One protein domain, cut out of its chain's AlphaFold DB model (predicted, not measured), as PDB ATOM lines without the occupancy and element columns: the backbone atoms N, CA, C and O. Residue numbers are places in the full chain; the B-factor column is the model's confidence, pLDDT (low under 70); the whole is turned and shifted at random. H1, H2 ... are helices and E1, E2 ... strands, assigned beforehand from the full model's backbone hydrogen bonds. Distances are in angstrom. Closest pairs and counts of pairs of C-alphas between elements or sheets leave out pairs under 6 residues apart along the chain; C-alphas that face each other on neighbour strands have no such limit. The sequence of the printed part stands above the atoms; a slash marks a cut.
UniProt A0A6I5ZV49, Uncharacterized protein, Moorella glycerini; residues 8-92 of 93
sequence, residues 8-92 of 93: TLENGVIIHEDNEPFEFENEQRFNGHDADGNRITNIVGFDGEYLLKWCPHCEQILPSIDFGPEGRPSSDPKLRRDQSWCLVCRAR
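Overview. This is residues 8 to 92 of the 93 residues of an uncharacterized protein of Moorella glycerini (UniProt A0A6I5ZV49). Little regular structure: a strongly twisted meander of four strands, E1 to E4, each the antiparallel neighbour of the one before, with long loops about it, H1 over the sheet and H2 off it. Residues 8 to 9 and 22 to 23 pair with E1 and E2. The 85 printed residues, 27 in named elements, run E1 E2 E3 E4 H1 H2, mixed class, compact, radius of gyration of the C-alphas 12.4 A, spans 31 by 29 by 20 A.

Along the chain. E1 is residues 30 to 33, from C-alpha 30 at (109.610, 88.582, 99.958); E2 is residues 39 to 46, 16.3 A from first to last C-alpha; E3 is residues 51 to 54; E4 is residues 61 to 63; H1 is residues 64 to 67; H2 is residues 87 to 90, ending with C-alpha 90 at (103.360, 98.793, 82.215).

Arrangement. E2 bends by 87 degrees at residue 42. Hairpins E1-E2, E2-E3 and E3-E4 have N 32 and O 40 at 3.0 A, N 44 and O 52 at 2.8 A, N 53 and O 62 at 2.8 A, within hydrogen-bond range. H1 is on the sheet, height 8.7 A, only just over none of its strands, with 2 C-alphas on E2 and 2 on E3. H1 and H2 are close but not clearly touching; their closest C-alphas, Phe 67 and Leu 87, are 5.3 A apart. Both helices are too short for an O i to N i+4 pair; each has its 1 O i to N i+3 pair within range.

Size, cuts and confidence. The farthest C-alphas, Asp 18 and Arg 92, are 35.3 A apart. The printed part has no cut, the link H1 to H2 is long, and no printed residue is under 70.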
ATOM      1  N   THR A   8     119.743  87.429  98.374       98.56
ATOM      2  CA  THR A   8     119.395  87.402  99.801       98.56
ATOM      3  C   THR A   8     118.036  88.053 100.024       98.56
ATOM      4  O   THR A   8     117.865  89.251  99.782       98.56
ATOM      5  N   LEU A   9     117.066  87.278 100.505       98.38
ATOM      6  CA  LEU A   9     115.718  87.743 100.818       98.38
ATOM      7  C   LEU A   9     115.601  88.238 102.268       98.38
ATOM      8  O   LEU A   9     116.326  87.811 103.163       98.38
ATOM      9  N   GLU A  10     114.646  89.135 102.519       97.69
ATOM     10  CA  GLU A  10     114.388  89.754 103.831       97.69
ATOM     11  C   GLU A  10     113.951  88.743 104.908       97.69
ATOM     12  O   GLU A  10     114.075  89.026 106.097       97.69
ATOM     13  N   ASN A  11     113.473  87.557 104.514       96.50
ATOM     14  CA  ASN A  11     113.172  86.449 105.427       96.50
ATOM     15  C   ASN A  11     114.397  85.580 105.773       96.50
ATOM     16  O   ASN A  11     114.252  84.593 106.489       96.50
ATOM     17  N   GLY A  12     115.583  85.920 105.263       97.06
ATOM     18  CA  GLY A  12     116.828  85.187 105.494       97.06
ATOM     19  C   GLY A  12     117.099  84.047 104.510       97.06
ATOM     20  O   GLY A  12     118.155  83.426 104.605       97.06
ATOM     21  N   VAL A  13     116.197  83.772 103.561       97.44
ATOM     22  CA  VAL A  13     116.452  82.799 102.487       97.44
ATOM     23  C   VAL A  13     117.513  83.353 101.539       97.44
ATOM     24  O   VAL A  13     117.443  84.512 101.123       97.44
ATOM     25  N   ILE A  14     118.473  82.504 101.174       98.19
ATOM     26  CA  ILE A  14     119.479  82.791 100.154       98.19
ATOM     27  C   ILE A  14     119.222  81.857  98.975       98.19
ATOM     28  O   ILE A  14     119.161  80.642  99.152       98.19
ATOM     29  N   ILE A  15     119.040  82.433  97.791       98.19
ATOM     30  CA  ILE A  15     118.822  81.704  96.541       98.19
ATOM     31  C   ILE A  15     120.127  81.746  95.756       98.19
ATOM     32  O   ILE A  15     120.664  82.831  95.518       98.19
ATOM     33  N   HIS A  16     120.634  80.586  95.370       97.88
ATOM     34  CA  HIS A  16     121.761  80.424  94.463       97.88
ATOM     35  C   HIS A  16     121.264  80.005  93.076       97.88
ATOM     36  O   HIS A  16     120.131  79.559  92.918       97.88
ATOM     37  N   GLU A  17     122.114  80.175  92.067       95.81
ATOM     38  CA  GLU A  17     121.805  79.813  90.677       95.81
ATOM     39  C   GLU A  17     121.608  78.297  90.497       95.81
ATOM     40  O   GLU A  17     120.889  77.872  89.604       95.81
ATOM     41  N   ASP A  18     122.209  77.481  91.368       95.88
ATOM     42  CA  ASP A  18     122.128  76.017  91.378       95.88
ATOM     43  C   ASP A  18     121.050  75.461  92.327       95.88
ATOM     44  O   ASP A  18     120.986  74.251  92.551       95.88
ATOM     45  N   ASN A  19     120.200  76.320  92.899       97.25
ATOM     46  CA  ASN A  19     119.062  75.859  93.688       97.25
ATOM     47  C   ASN A  19     118.073  75.066  92.817       97.25
ATOM     48  O   ASN A  19     117.751  75.455  91.698       97.25
ATOM     49  N   GLU A  20     117.499  74.002  93.377       97.88
ATOM     50  CA  GLU A  20     116.325  73.360  92.778       97.88
ATOM     51  C   GLU A  20     115.141  74.347  92.717       97.88
ATOM     52  O   GLU A  20     115.025  75.203  93.605       97.88
ATOM     53  N   PRO A  21     114.239  74.230  91.725       98.19
ATOM     54  CA  PRO A  21     113.049  75.070  91.635       98.19
ATOM     55  C   PRO A  21     112.167  74.970  92.884       98.19
ATOM     56  O   PRO A  21     111.930  73.881  93.414       98.19
ATOM     57  N   PHE A  22     111.635  76.100  93.341       97.69
ATOM     58  CA  PHE A  22     110.709  76.156  94.467       97.69
ATOM     59  C   PHE A  22     109.808  77.394  94.414       97.69
ATOM     60  O   PHE A  22     110.159  78.431  93.853       97.69
ATOM     61  N   GLU A  23     108.669  77.318  95.096       97.38
ATOM     62  CA  GLU A  23     107.787  78.455  95.373       97.38
ATOM     63  C   GLU A  23     107.505  78.523  96.875       97.38
ATOM     64  O   GLU A  23     107.470  77.499  97.562       97.38
ATOM     65  N   PHE A  24     107.336  79.731  97.411       96.62
ATOM     66  CA  PHE A  24     106.947  79.916  98.803       96.62
ATOM     67  C   PHE A  24     105.468  79.569  98.998       96.62
ATOM     68  O   PHE A  24     104.613  79.875  98.169       96.62
ATOM     69  N   GLU A  25     105.154  78.952 100.133       91.81
ATOM     70  CA  GLU A  25     103.785  78.567 100.461       91.81
ATOM     71  C   GLU A  25     102.907  79.780 100.811       91.81
ATOM     72  O   GLU A  25     103.395  80.847 101.184       91.81
ATOM     73  N   ASN A  26     101.583  79.594 100.770       88.56
ATOM     74  CA  ASN A  26     100.591  80.547 101.290       88.56
ATOM     75  C   ASN A  26     100.713  81.974 100.721       88.56
ATOM     76  O   ASN A  26     100.577  82.946 101.465       88.56
ATOM     77  N   GLU A  27     100.998  82.097  99.419       88.06
ATOM     78  CA  GLU A  27     101.131  83.387  98.715       88.06
ATOM     79  C   GLU A  27     102.193  84.315  99.331       88.06
ATOM     80  O   GLU A  27     102.163  85.543  99.171       88.06
ATOM     81  N   GLN A  28     103.147  83.734 100.063       95.69
ATOM     82  CA  GLN A  28     104.227  84.496 100.654       95.69
ATOM     83  C   GLN A  28     105.085  85.122  99.563       95.69
ATOM     84  O   GLN A  28     105.465  84.501  98.572       95.69
ATOM     85  N   ARG A  29     105.410  86.393  99.783       95.56
ATOM     86  CA  ARG A  29     106.273  87.167  98.905       95.56
ATOM     87  C   ARG A  29     107.274  87.938  99.730       95.56
ATOM     88  O   ARG A  29     106.921  88.563 100.732       95.56
ATOM     89  N   PHE A  30     108.510  87.931  99.270       97.88
ATOM     90  CA  PHE A  30     109.610  88.582  99.958       97.88
ATOM     91  C   PHE A  30     110.308  89.552  99.019       97.88
ATOM     92  O   PHE A  30     110.303  89.403  97.797       97.88
ATOM     93  N   ASN A  31     110.905  90.584  99.598       97.81
ATOM     94  CA  ASN A  31     111.869  91.401  98.878       97.81
ATOM     95  C   ASN A  31     113.271  90.951  99.264       97.81
ATOM     96  O   ASN A  31     113.451  90.180 100.205       97.81
ATOM     97  N   GLY A  32     114.266  91.461  98.557       97.38
ATOM     98  CA  GLY A  32     115.650  91.130  98.836       97.38
ATOM     99  C   GLY A  32     116.614  91.985  98.046       97.38
ATOM    100  O   GLY A  32     116.227  92.988  97.436       97.38
ATOM    101  N   HIS A  33     117.865  91.552  98.048       98.12
ATOM    102  CA  HIS A  33     118.921  92.134  97.239       98.12
ATOM    103  C   HIS A  33     119.675  91.030  96.509       98.12
ATOM    104  O   HIS A  33     119.846  89.931  97.040       98.12
ATOM    105  N   ASP A  34     120.078  91.324  95.282       97.62
ATOM    106  CA  ASP A  34     120.958  90.460  94.503       97.62
ATOM    107  C   ASP A  34     122.430  90.639  94.941       97.62
ATOM    108  O   ASP A  34     122.729  91.431  95.844       97.62
ATOM    109  N   ALA A  35     123.355  89.906  94.320       97.69
ATOM    110  CA  ALA A  35     124.777  89.934  94.672       97.69
ATOM    111  C   ALA A  35     125.462  91.289  94.416       97.69
ATOM    112  O   ALA A  35     126.464  91.601  95.062       97.69
ATOM    113  N   ASP A  36     124.903  92.108  93.522       96.56
ATOM    114  CA  ASP A  36     125.379  93.465  93.235       96.56
ATOM    115  C   ASP A  36     124.758  94.504  94.193       96.56
ATOM    116  O   ASP A  36     125.074  95.695  94.130       96.56
ATOM    117  N   GLY A  37     123.870  94.076  95.096       96.38
ATOM    118  CA  GLY A  37     123.139  94.943  96.016       96.38
ATOM    119  C   GLY A  37     121.912  95.613  95.394       96.38
ATOM    120  O   GLY A  37     121.304  96.485  96.023       96.38
ATOM    121  N   ASN A  38     121.509  95.229  94.179       96.81
ATOM    122  CA  ASN A  38     120.301  95.749  93.558       96.81
ATOM    123  C   ASN A  38     119.062  95.216  94.272       96.81
ATOM    124  O   ASN A  38     118.964  94.044  94.634       96.81
ATOM    125  N   ARG A  39     118.065  96.082  94.433       97.06
ATOM    126  CA  ARG A  39     116.820  95.738  95.114       97.06
ATOM    127  C   ARG A  39     115.918  94.911  94.200       97.06
ATOM    128  O   ARG A  39     115.560  95.342  93.103       97.06
ATOM    129  N   ILE A  40     115.439  93.790  94.716       96.94
ATOM    130  CA  ILE A  40     114.406  92.966  94.085       96.94
ATOM    131  C   ILE A  40     113.164  92.904  94.976       96.94
ATOM    132  O   ILE A  40     113.261  93.007  96.202       96.94
ATOM    133  N   THR A  41     111.979  92.803  94.380       97.00
ATOM    134  CA  THR A  41     110.707  92.896  95.112       97.00
ATOM    135  C   THR A  41     109.670  91.889  94.649       97.00
ATOM    136  O   THR A  41     109.663  91.496  93.490       97.00
ATOM    137  N   ASN A  42     108.754  91.505  95.541       97.06
ATOM    138  CA  ASN A  42     107.671  90.552  95.253       97.06
ATOM    139  C   ASN A  42     108.155  89.179  94.746       97.06
ATOM    140  O   ASN A  42     107.525  88.600  93.860       97.06
ATOM    141  N   ILE A  43     109.270  88.674  95.277       98.19
ATOM    142  CA  ILE A  43     109.777  87.339  94.954       98.19
ATOM    143  C   ILE A  43     108.892  86.300  95.630       98.19
ATOM    144  O   ILE A  43     108.690  86.368  96.843       98.19
ATOM    145  N   VAL A  44     108.384  85.353  94.846       98.06
ATOM    146  CA  VAL A  44     107.539  84.241  95.307       98.06
ATOM    147  C   VAL A  44     108.217  82.881  95.154       98.06
ATOM    148  O   VAL A  44     107.705  81.894  95.661       98.06
ATOM    149  N   GLY A  45     109.375  82.814  94.497       97.88
ATOM    150  CA  GLY A  45     110.086  81.558  94.282       97.88
ATOM    151  C   GLY A  45     111.249  81.685  93.307       97.88
ATOM    152  O   GLY A  45     111.719  82.788  93.010       97.88
ATOM    153  N   PHE A  46     111.675  80.542  92.789       98.31
ATOM    154  CA  PHE A  46     112.727  80.359  91.797       98.31
ATOM    155  C   PHE A  46     112.354  79.172  90.902       98.31
ATOM    156  O   PHE A  46     111.954  78.134  91.420       98.31
ATOM    157  N   ASP A  47     112.458  79.302  89.581       97.25
ATOM    158  CA  ASP A  47     112.076  78.231  88.639       97.25
ATOM    159  C   ASP A  47     113.253  77.348  88.182       97.25
ATOM    160  O   ASP A  47     113.067  76.465  87.346       97.25
ATOM    161  N   GLY A  48     114.447  77.564  88.747       96.75
ATOM    162  CA  GLY A  48     115.694  76.910  88.341       96.75
ATOM    163  C   GLY A  48     116.565  77.758  87.411       96.75
ATOM    164  O   GLY A  48     117.728  77.428  87.212       96.75
ATOM    165  N   GLU A  49     116.038  78.859  86.866       95.94
ATOM    166  CA  GLU A  49     116.781  79.781  85.995       95.94
ATOM    167  C   GLU A  49     116.557  81.251  86.398       95.94
ATOM    168  O   GLU A  49     117.503  82.030  86.534       95.94
ATOM    169  N   TYR A  50     115.311  81.635  86.671       97.06
ATOM    170  CA  TYR A  50     114.894  82.980  87.048       97.06
ATOM    171  C   TYR A  50     114.154  82.999  88.384       97.06
ATOM    172  O   TYR A  50     113.448  82.071  88.779       97.06
ATOM    173  N   LEU A  51     114.246  84.137  89.079       97.88
ATOM    174  CA  LEU A  51     113.365  84.391  90.214       97.88
ATOM    175  C   LEU A  51     111.916  84.492  89.731       97.88
ATOM    176  O   LEU A  51     111.621  85.230  88.790       97.88
ATOM    177  N   LEU A  52     111.003  83.834  90.437       97.94
ATOM    178  CA  LEU A  52     109.572  83.981  90.220       97.94
ATOM    179  C   LEU A  52     109.063  85.203  90.975       97.94
ATOM    180  O   LEU A  52     109.343  85.395  92.163       97.94
ATOM    181  N   LYS A  53     108.308  86.051  90.277       97.38
ATOM    182  CA  LYS A  53     107.842  87.344  90.772       97.38
ATOM    183  C   LYS A  53     106.348  87.517  90.585       97.38
ATOM    184  O   LYS A  53     105.818  87.273  89.507       97.38
ATOM    185  N   TRP A  54     105.685  88.057  91.601       97.94
ATOM    186  CA  TRP A  54     104.264  88.386  91.526       97.94
ATOM    187  C   TRP A  54     104.021  89.821  91.039       97.94
ATOM    188  O   TRP A  54     104.585  90.788  91.568       97.94
ATOM    189  N   CYS A  55     103.149  89.972  90.039       97.19
ATOM    190  CA  CYS A  55     102.713  91.266  89.532       97.19
ATOM    191  C   CYS A  55     101.417  91.731  90.225       97.19
ATOM    192  O   CYS A  55     100.378  91.117  90.016       97.19
ATOM    193  N   PRO A  56     101.400  92.875  90.937       95.88
ATOM    194  CA  PRO A  56     100.209  93.366  91.632       95.88
ATOM    195  C   PRO A  56      99.106  93.907  90.722       95.88
ATOM    196  O   PRO A  56      98.028  94.212  91.211       95.88
ATOM    197  N   HIS A  57      99.376  94.094  89.429       95.81
ATOM    198  CA  HIS A  57      98.403  94.670  88.500       95.81
ATOM    199  C   HIS A  57      97.582  93.595  87.773       95.81
ATOM    200  O   HIS A  57      96.400  93.793  87.518       95.81
ATOM    201  N   CYS A  58      98.202  92.473  87.394       96.31
ATOM    202  CA  CYS A  58      97.510  91.347  86.750       96.31
ATOM    203  C   CYS A  58      97.429  90.094  87.628       96.31
ATOM    204  O   CYS A  58      96.887  89.092  87.176       96.31
ATOM    205  N   GLU A  59      97.996  90.141  88.835       95.88
ATOM    206  CA  GLU A  59      98.018  89.058  89.826       95.88
ATOM    207  C   GLU A  59      98.725  87.773  89.358       95.88
ATOM    208  O   GLU A  59      98.618  86.731  89.996       95.88
ATOM    209  N   GLN A  60      99.501  87.849  88.273       96.69
ATOM    210  CA  GLN A  60     100.253  86.717  87.733       96.69
ATOM    211  C   GLN A  60     101.635  86.581  88.377       96.69
ATOM    212  O   GLN A  60     102.310  87.580  88.652       96.69
ATOM    213  N   ILE A  61     102.064  85.330  88.547       97.38
ATOM    214  CA  ILE A  61     103.450  84.956  88.834       97.38
ATOM    215  C   ILE A  61     104.168  84.791  87.497       97.38
ATOM    216  O   ILE A  61     103.715  84.036  86.639       97.38
ATOM    217  N   LEU A  62     105.254  85.532  87.305       97.50
ATOM    218  CA  LEU A  62     106.039  85.546  86.074       97.50
ATOM    219  C   LEU A  62     107.540  85.545  86.410       97.50
ATOM    220  O   LEU A  62     107.925  86.071  87.462       97.50
ATOM    221  N   PRO A  63     108.400  85.024  85.522       97.06
ATOM    222  CA  PRO A  63     109.848  85.153  85.644       97.06
ATOM    223  C   PRO A  63     110.305  86.608  85.794       97.06
ATOM    224  O   PRO A  63     109.736  87.542  85.223       97.06
ATOM    225  N   SER A  64     111.392  86.836  86.530       96.44
ATOM    226  CA  SER A  64     111.889  88.185  86.823       96.44
ATOM    227  C   SER A  64     112.283  88.997  85.587       96.44
ATOM    228  O   SER A  64     112.278  90.236  85.634       96.44
ATOM    229  N   ILE A  65     112.599  88.323  84.478       95.44
ATOM    230  CA  ILE A  65     112.916  88.954  83.194       95.44
ATOM    231  C   ILE A  65     111.696  89.653  82.568       95.44
ATOM    232  O   ILE A  65     111.842  90.737  82.000       95.44
ATOM    233  N   ASP A  66     110.479  89.158  82.822       96.69
ATOM    234  CA  ASP A  66     109.221  89.742  82.329       96.69
ATOM    235  C   ASP A  66     108.844  91.055  83.030       96.69
ATOM    236  O   ASP A  66     107.865  91.720  82.683       96.69
ATOM    237  N   PHE A  67     109.645  91.486  84.006       96.25
ATOM    238  CA  PHE A  67     109.547  92.797  84.643       96.25
ATOM    239  C   PHE A  67     110.538  93.810  84.038       96.25
ATOM    240  O   PHE A  67     110.605  94.951  84.500       96.25
ATOM    241  N   GLY A  68     111.253  93.456  82.965       92.88
ATOM    242  CA  GLY A  68     112.165  94.323  82.209       92.88
ATOM    243  C   GLY A  68     113.607  94.234  82.717       92.88
ATOM    244  O   GLY A  68     113.833  94.588  83.879       92.88
ATOM    245  N   PRO A  69     114.576  93.770  81.906       88.56
ATOM    246  CA  PRO A  69     115.924  93.376  82.340       88.56
ATOM    247  C   PRO A  69     116.811  94.532  82.820       88.56
ATOM    248  O   PRO A  69     117.791  94.312  83.521       88.56
ATOM    249  N   GLU A  70     116.438  95.779  82.580       88.44
ATOM    250  CA  GLU A  70     117.209  96.946  83.004       88.44
ATOM    251  C   GLU A  70     116.878  97.353  84.444       88.44
ATOM    252  O   GLU A  70     117.706  97.940  85.134       88.44
ATOM    253  N   GLY A  71     115.658  97.071  84.915       89.69
ATOM    254  CA  GLY A  71     115.146  97.678  86.146       89.69
ATOM    255  C   GLY A  71     115.052  99.210  86.053       89.69
ATOM    256  O   GLY A  71     115.093  99.805  84.977       89.69
ATOM    257  N   ARG A  72     114.917  99.874  87.199       92.38
ATOM    258  CA  ARG A  72     114.872 101.336  87.335       92.38
ATOM    259  C   ARG A  72     115.921 101.831  88.337       92.38
ATOM    260  O   ARG A  72     116.336 101.050  89.192       92.38
ATOM    261  N   PRO A  73     116.361 103.097  88.251       93.50
ATOM    262  CA  PRO A  73     117.242 103.677  89.260       93.50
ATOM    263  C   PRO A  73     116.646 103.570  90.670       93.50
ATOM    264  O   PRO A  73     115.432 103.716  90.848       93.50
ATOM    265  N   SER A  74     117.501 103.304  91.656       91.56
ATOM    266  CA  SER A  74     117.164 103.411  93.077       91.56
ATOM    267  C   SER A  74     117.460 104.827  93.600       91.56
ATOM    268  O   SER A  74     117.818 105.726  92.838       91.56
ATOM    269  N   SER A  75     117.303 105.044  94.909       89.56
ATOM    270  CA  SER A  75     117.729 106.283  95.576       89.56
ATOM    271  C   SER A  75     119.247 106.473  95.539       89.56
ATOM    272  O   SER A  75     119.720 107.605  95.476       89.56
ATOM    273  N   ASP A  76     120.006 105.374  95.573       92.06
ATOM    274  CA  ASP A  76     121.429 105.383  95.247       92.06
ATOM    275  C   ASP A  76     121.581 105.232  93.723       92.06
ATOM    276  O   ASP A  76     121.123 104.225  93.176       92.06
ATOM    277  N   PRO A  77     122.217 106.187  93.019       89.50
ATOM    278  CA  PRO A  77     122.376 106.137  91.567       89.50
ATOM    279  C   PRO A  77     123.246 104.972  91.074       89.50
ATOM    280  O   PRO A  77     123.225 104.670  89.882       89.50
ATOM    281  N   LYS A  78     124.024 104.332  91.956       91.31
ATOM    282  CA  LYS A  78     124.823 103.145  91.628       91.31
ATOM    283  C   LYS A  78     124.018 101.853  91.695       91.31
ATOM    284  O   LYS A  78     124.468 100.849  91.158       91.31
ATOM    285  N   LEU A  79     122.858 101.877  92.349       93.94
ATOM    286  CA  LEU A  79     122.017 100.706  92.548       93.94
ATOM    287  C   LEU A  79     120.754 100.800  91.706       93.94
ATOM    288  O   LEU A  79     120.179 101.871  91.474       93.94
ATOM    289  N   ARG A  80     120.275  99.637  91.286       95.06
ATOM    290  CA  ARG A  80     119.003  99.512  90.589       95.06
ATOM    291  C   ARG A  80     117.983  98.834  91.483       95.06
ATOM    292  O   ARG A  80     118.298  98.198  92.489       95.06
ATOM    293  N   ARG A  81     116.724  99.016  91.119       95.00
ATOM    294  CA  ARG A  81     115.611  98.249  91.647       95.00
ATOM    295  C   ARG A  81     114.831  97.666  90.487       95.00
ATOM    296  O   ARG A  81     114.623  98.327  89.470       95.00
ATOM    297  N   ASP A  82     114.344  96.452  90.646       94.50
ATOM    298  CA  ASP A  82     113.365  95.912  89.725       94.50
ATOM    299  C   ASP A  82     112.046  96.714  89.688       94.50
ATOM    300  O   ASP A  82     111.786  97.660  90.441       94.50
ATOM    301  N   GLN A  83     111.196  96.350  88.739       95.25
ATOM    302  CA  GLN A  83     109.881  96.953  88.601       95.25
ATOM    303  C   GLN A  83     108.838  96.087  89.304       95.25
ATOM    304  O   GLN A  83     108.917  94.856  89.262       95.25
ATOM    305  N   SER A  84     107.845  96.730  89.923       94.25
ATOM    306  CA  SER A  84     106.738  96.018  90.570       94.25
ATOM    307  C   SER A  84     105.770  95.415  89.551       94.25
ATOM    308  O   SER A  84     105.181  94.381  89.827       94.25
ATOM    309  N   TRP A  85     105.564  96.060  88.399       95.69
ATOM    310  CA  TRP A  85     104.614  95.622  87.365       95.69
ATOM    311  C   TRP A  85     105.340  94.939  86.209       95.69
ATOM    312  O   TRP A  85     106.428  95.388  85.828       95.69
ATOM    313  N   CYS A  86     104.743  93.888  85.640       96.44
ATOM    314  CA  CYS A  86     105.294  93.218  84.466       96.44
ATOM    315  C   CYS A  86     105.267  94.147  83.241       96.44
ATOM    316  O   CYS A  86     104.526  95.135  83.203       96.44
ATOM    317  N   LEU A  87     106.084  93.832  82.237       95.75
ATOM    318  CA  LEU A  87     106.207  94.600  80.996       95.75
ATOM    319  C   LEU A  87     104.848  94.814  80.317       95.75
ATOM    320  O   LEU A  87     104.557  95.926  79.882       95.75
ATOM    321  N   VAL A  88     104.000  93.781  80.297       96.12
ATOM    322  CA  VAL A  88     102.660  93.839  79.693       96.12
ATOM    323  C   VAL A  88     101.761  94.852  80.402       96.12
ATOM    324  O   VAL A  88     101.088  95.633  79.734       96.12
ATOM    325  N   CYS A  89     101.750  94.866  81.738       96.38
ATOM    326  CA  CYS A  89     100.938  95.809  82.509       96.38
ATOM    327  C   CYS A  89     101.453  97.242  82.376       96.38
ATOM    328  O   CYS A  89     100.652  98.149  82.186       96.38
ATOM    329  N   ARG A  90     102.777  97.452  82.392       93.69
ATOM    330  CA  ARG A  90     103.360  98.793  82.215       93.69
ATOM    331  C   ARG A  90     103.107  99.393  80.838       93.69
ATOM    332  O   ARG A  90     103.024 100.601  80.720       93.69
ATOM    333  N   ALA A  91     103.013  98.573  79.794       91.44
ATOM    334  CA  ALA A  91     102.749  99.064  78.442       91.44
ATOM    335  C   ALA A  91     101.309  99.581  78.243       91.44
ATOM    336  O   ALA A  91     101.002 100.121  77.183       91.44
ATOM    337  N   ARG A  92     100.414  99.362  79.217       88.19
ATOM    338  CA  ARG A  92      99.003  99.784  79.183       88.19
ATOM    339  C   ARG A  92      98.718 101.022  80.041       88.19
ATOM    340  O   ARG A  92      97.562 101.432  80.105       88.19
TER     341      ARG A  92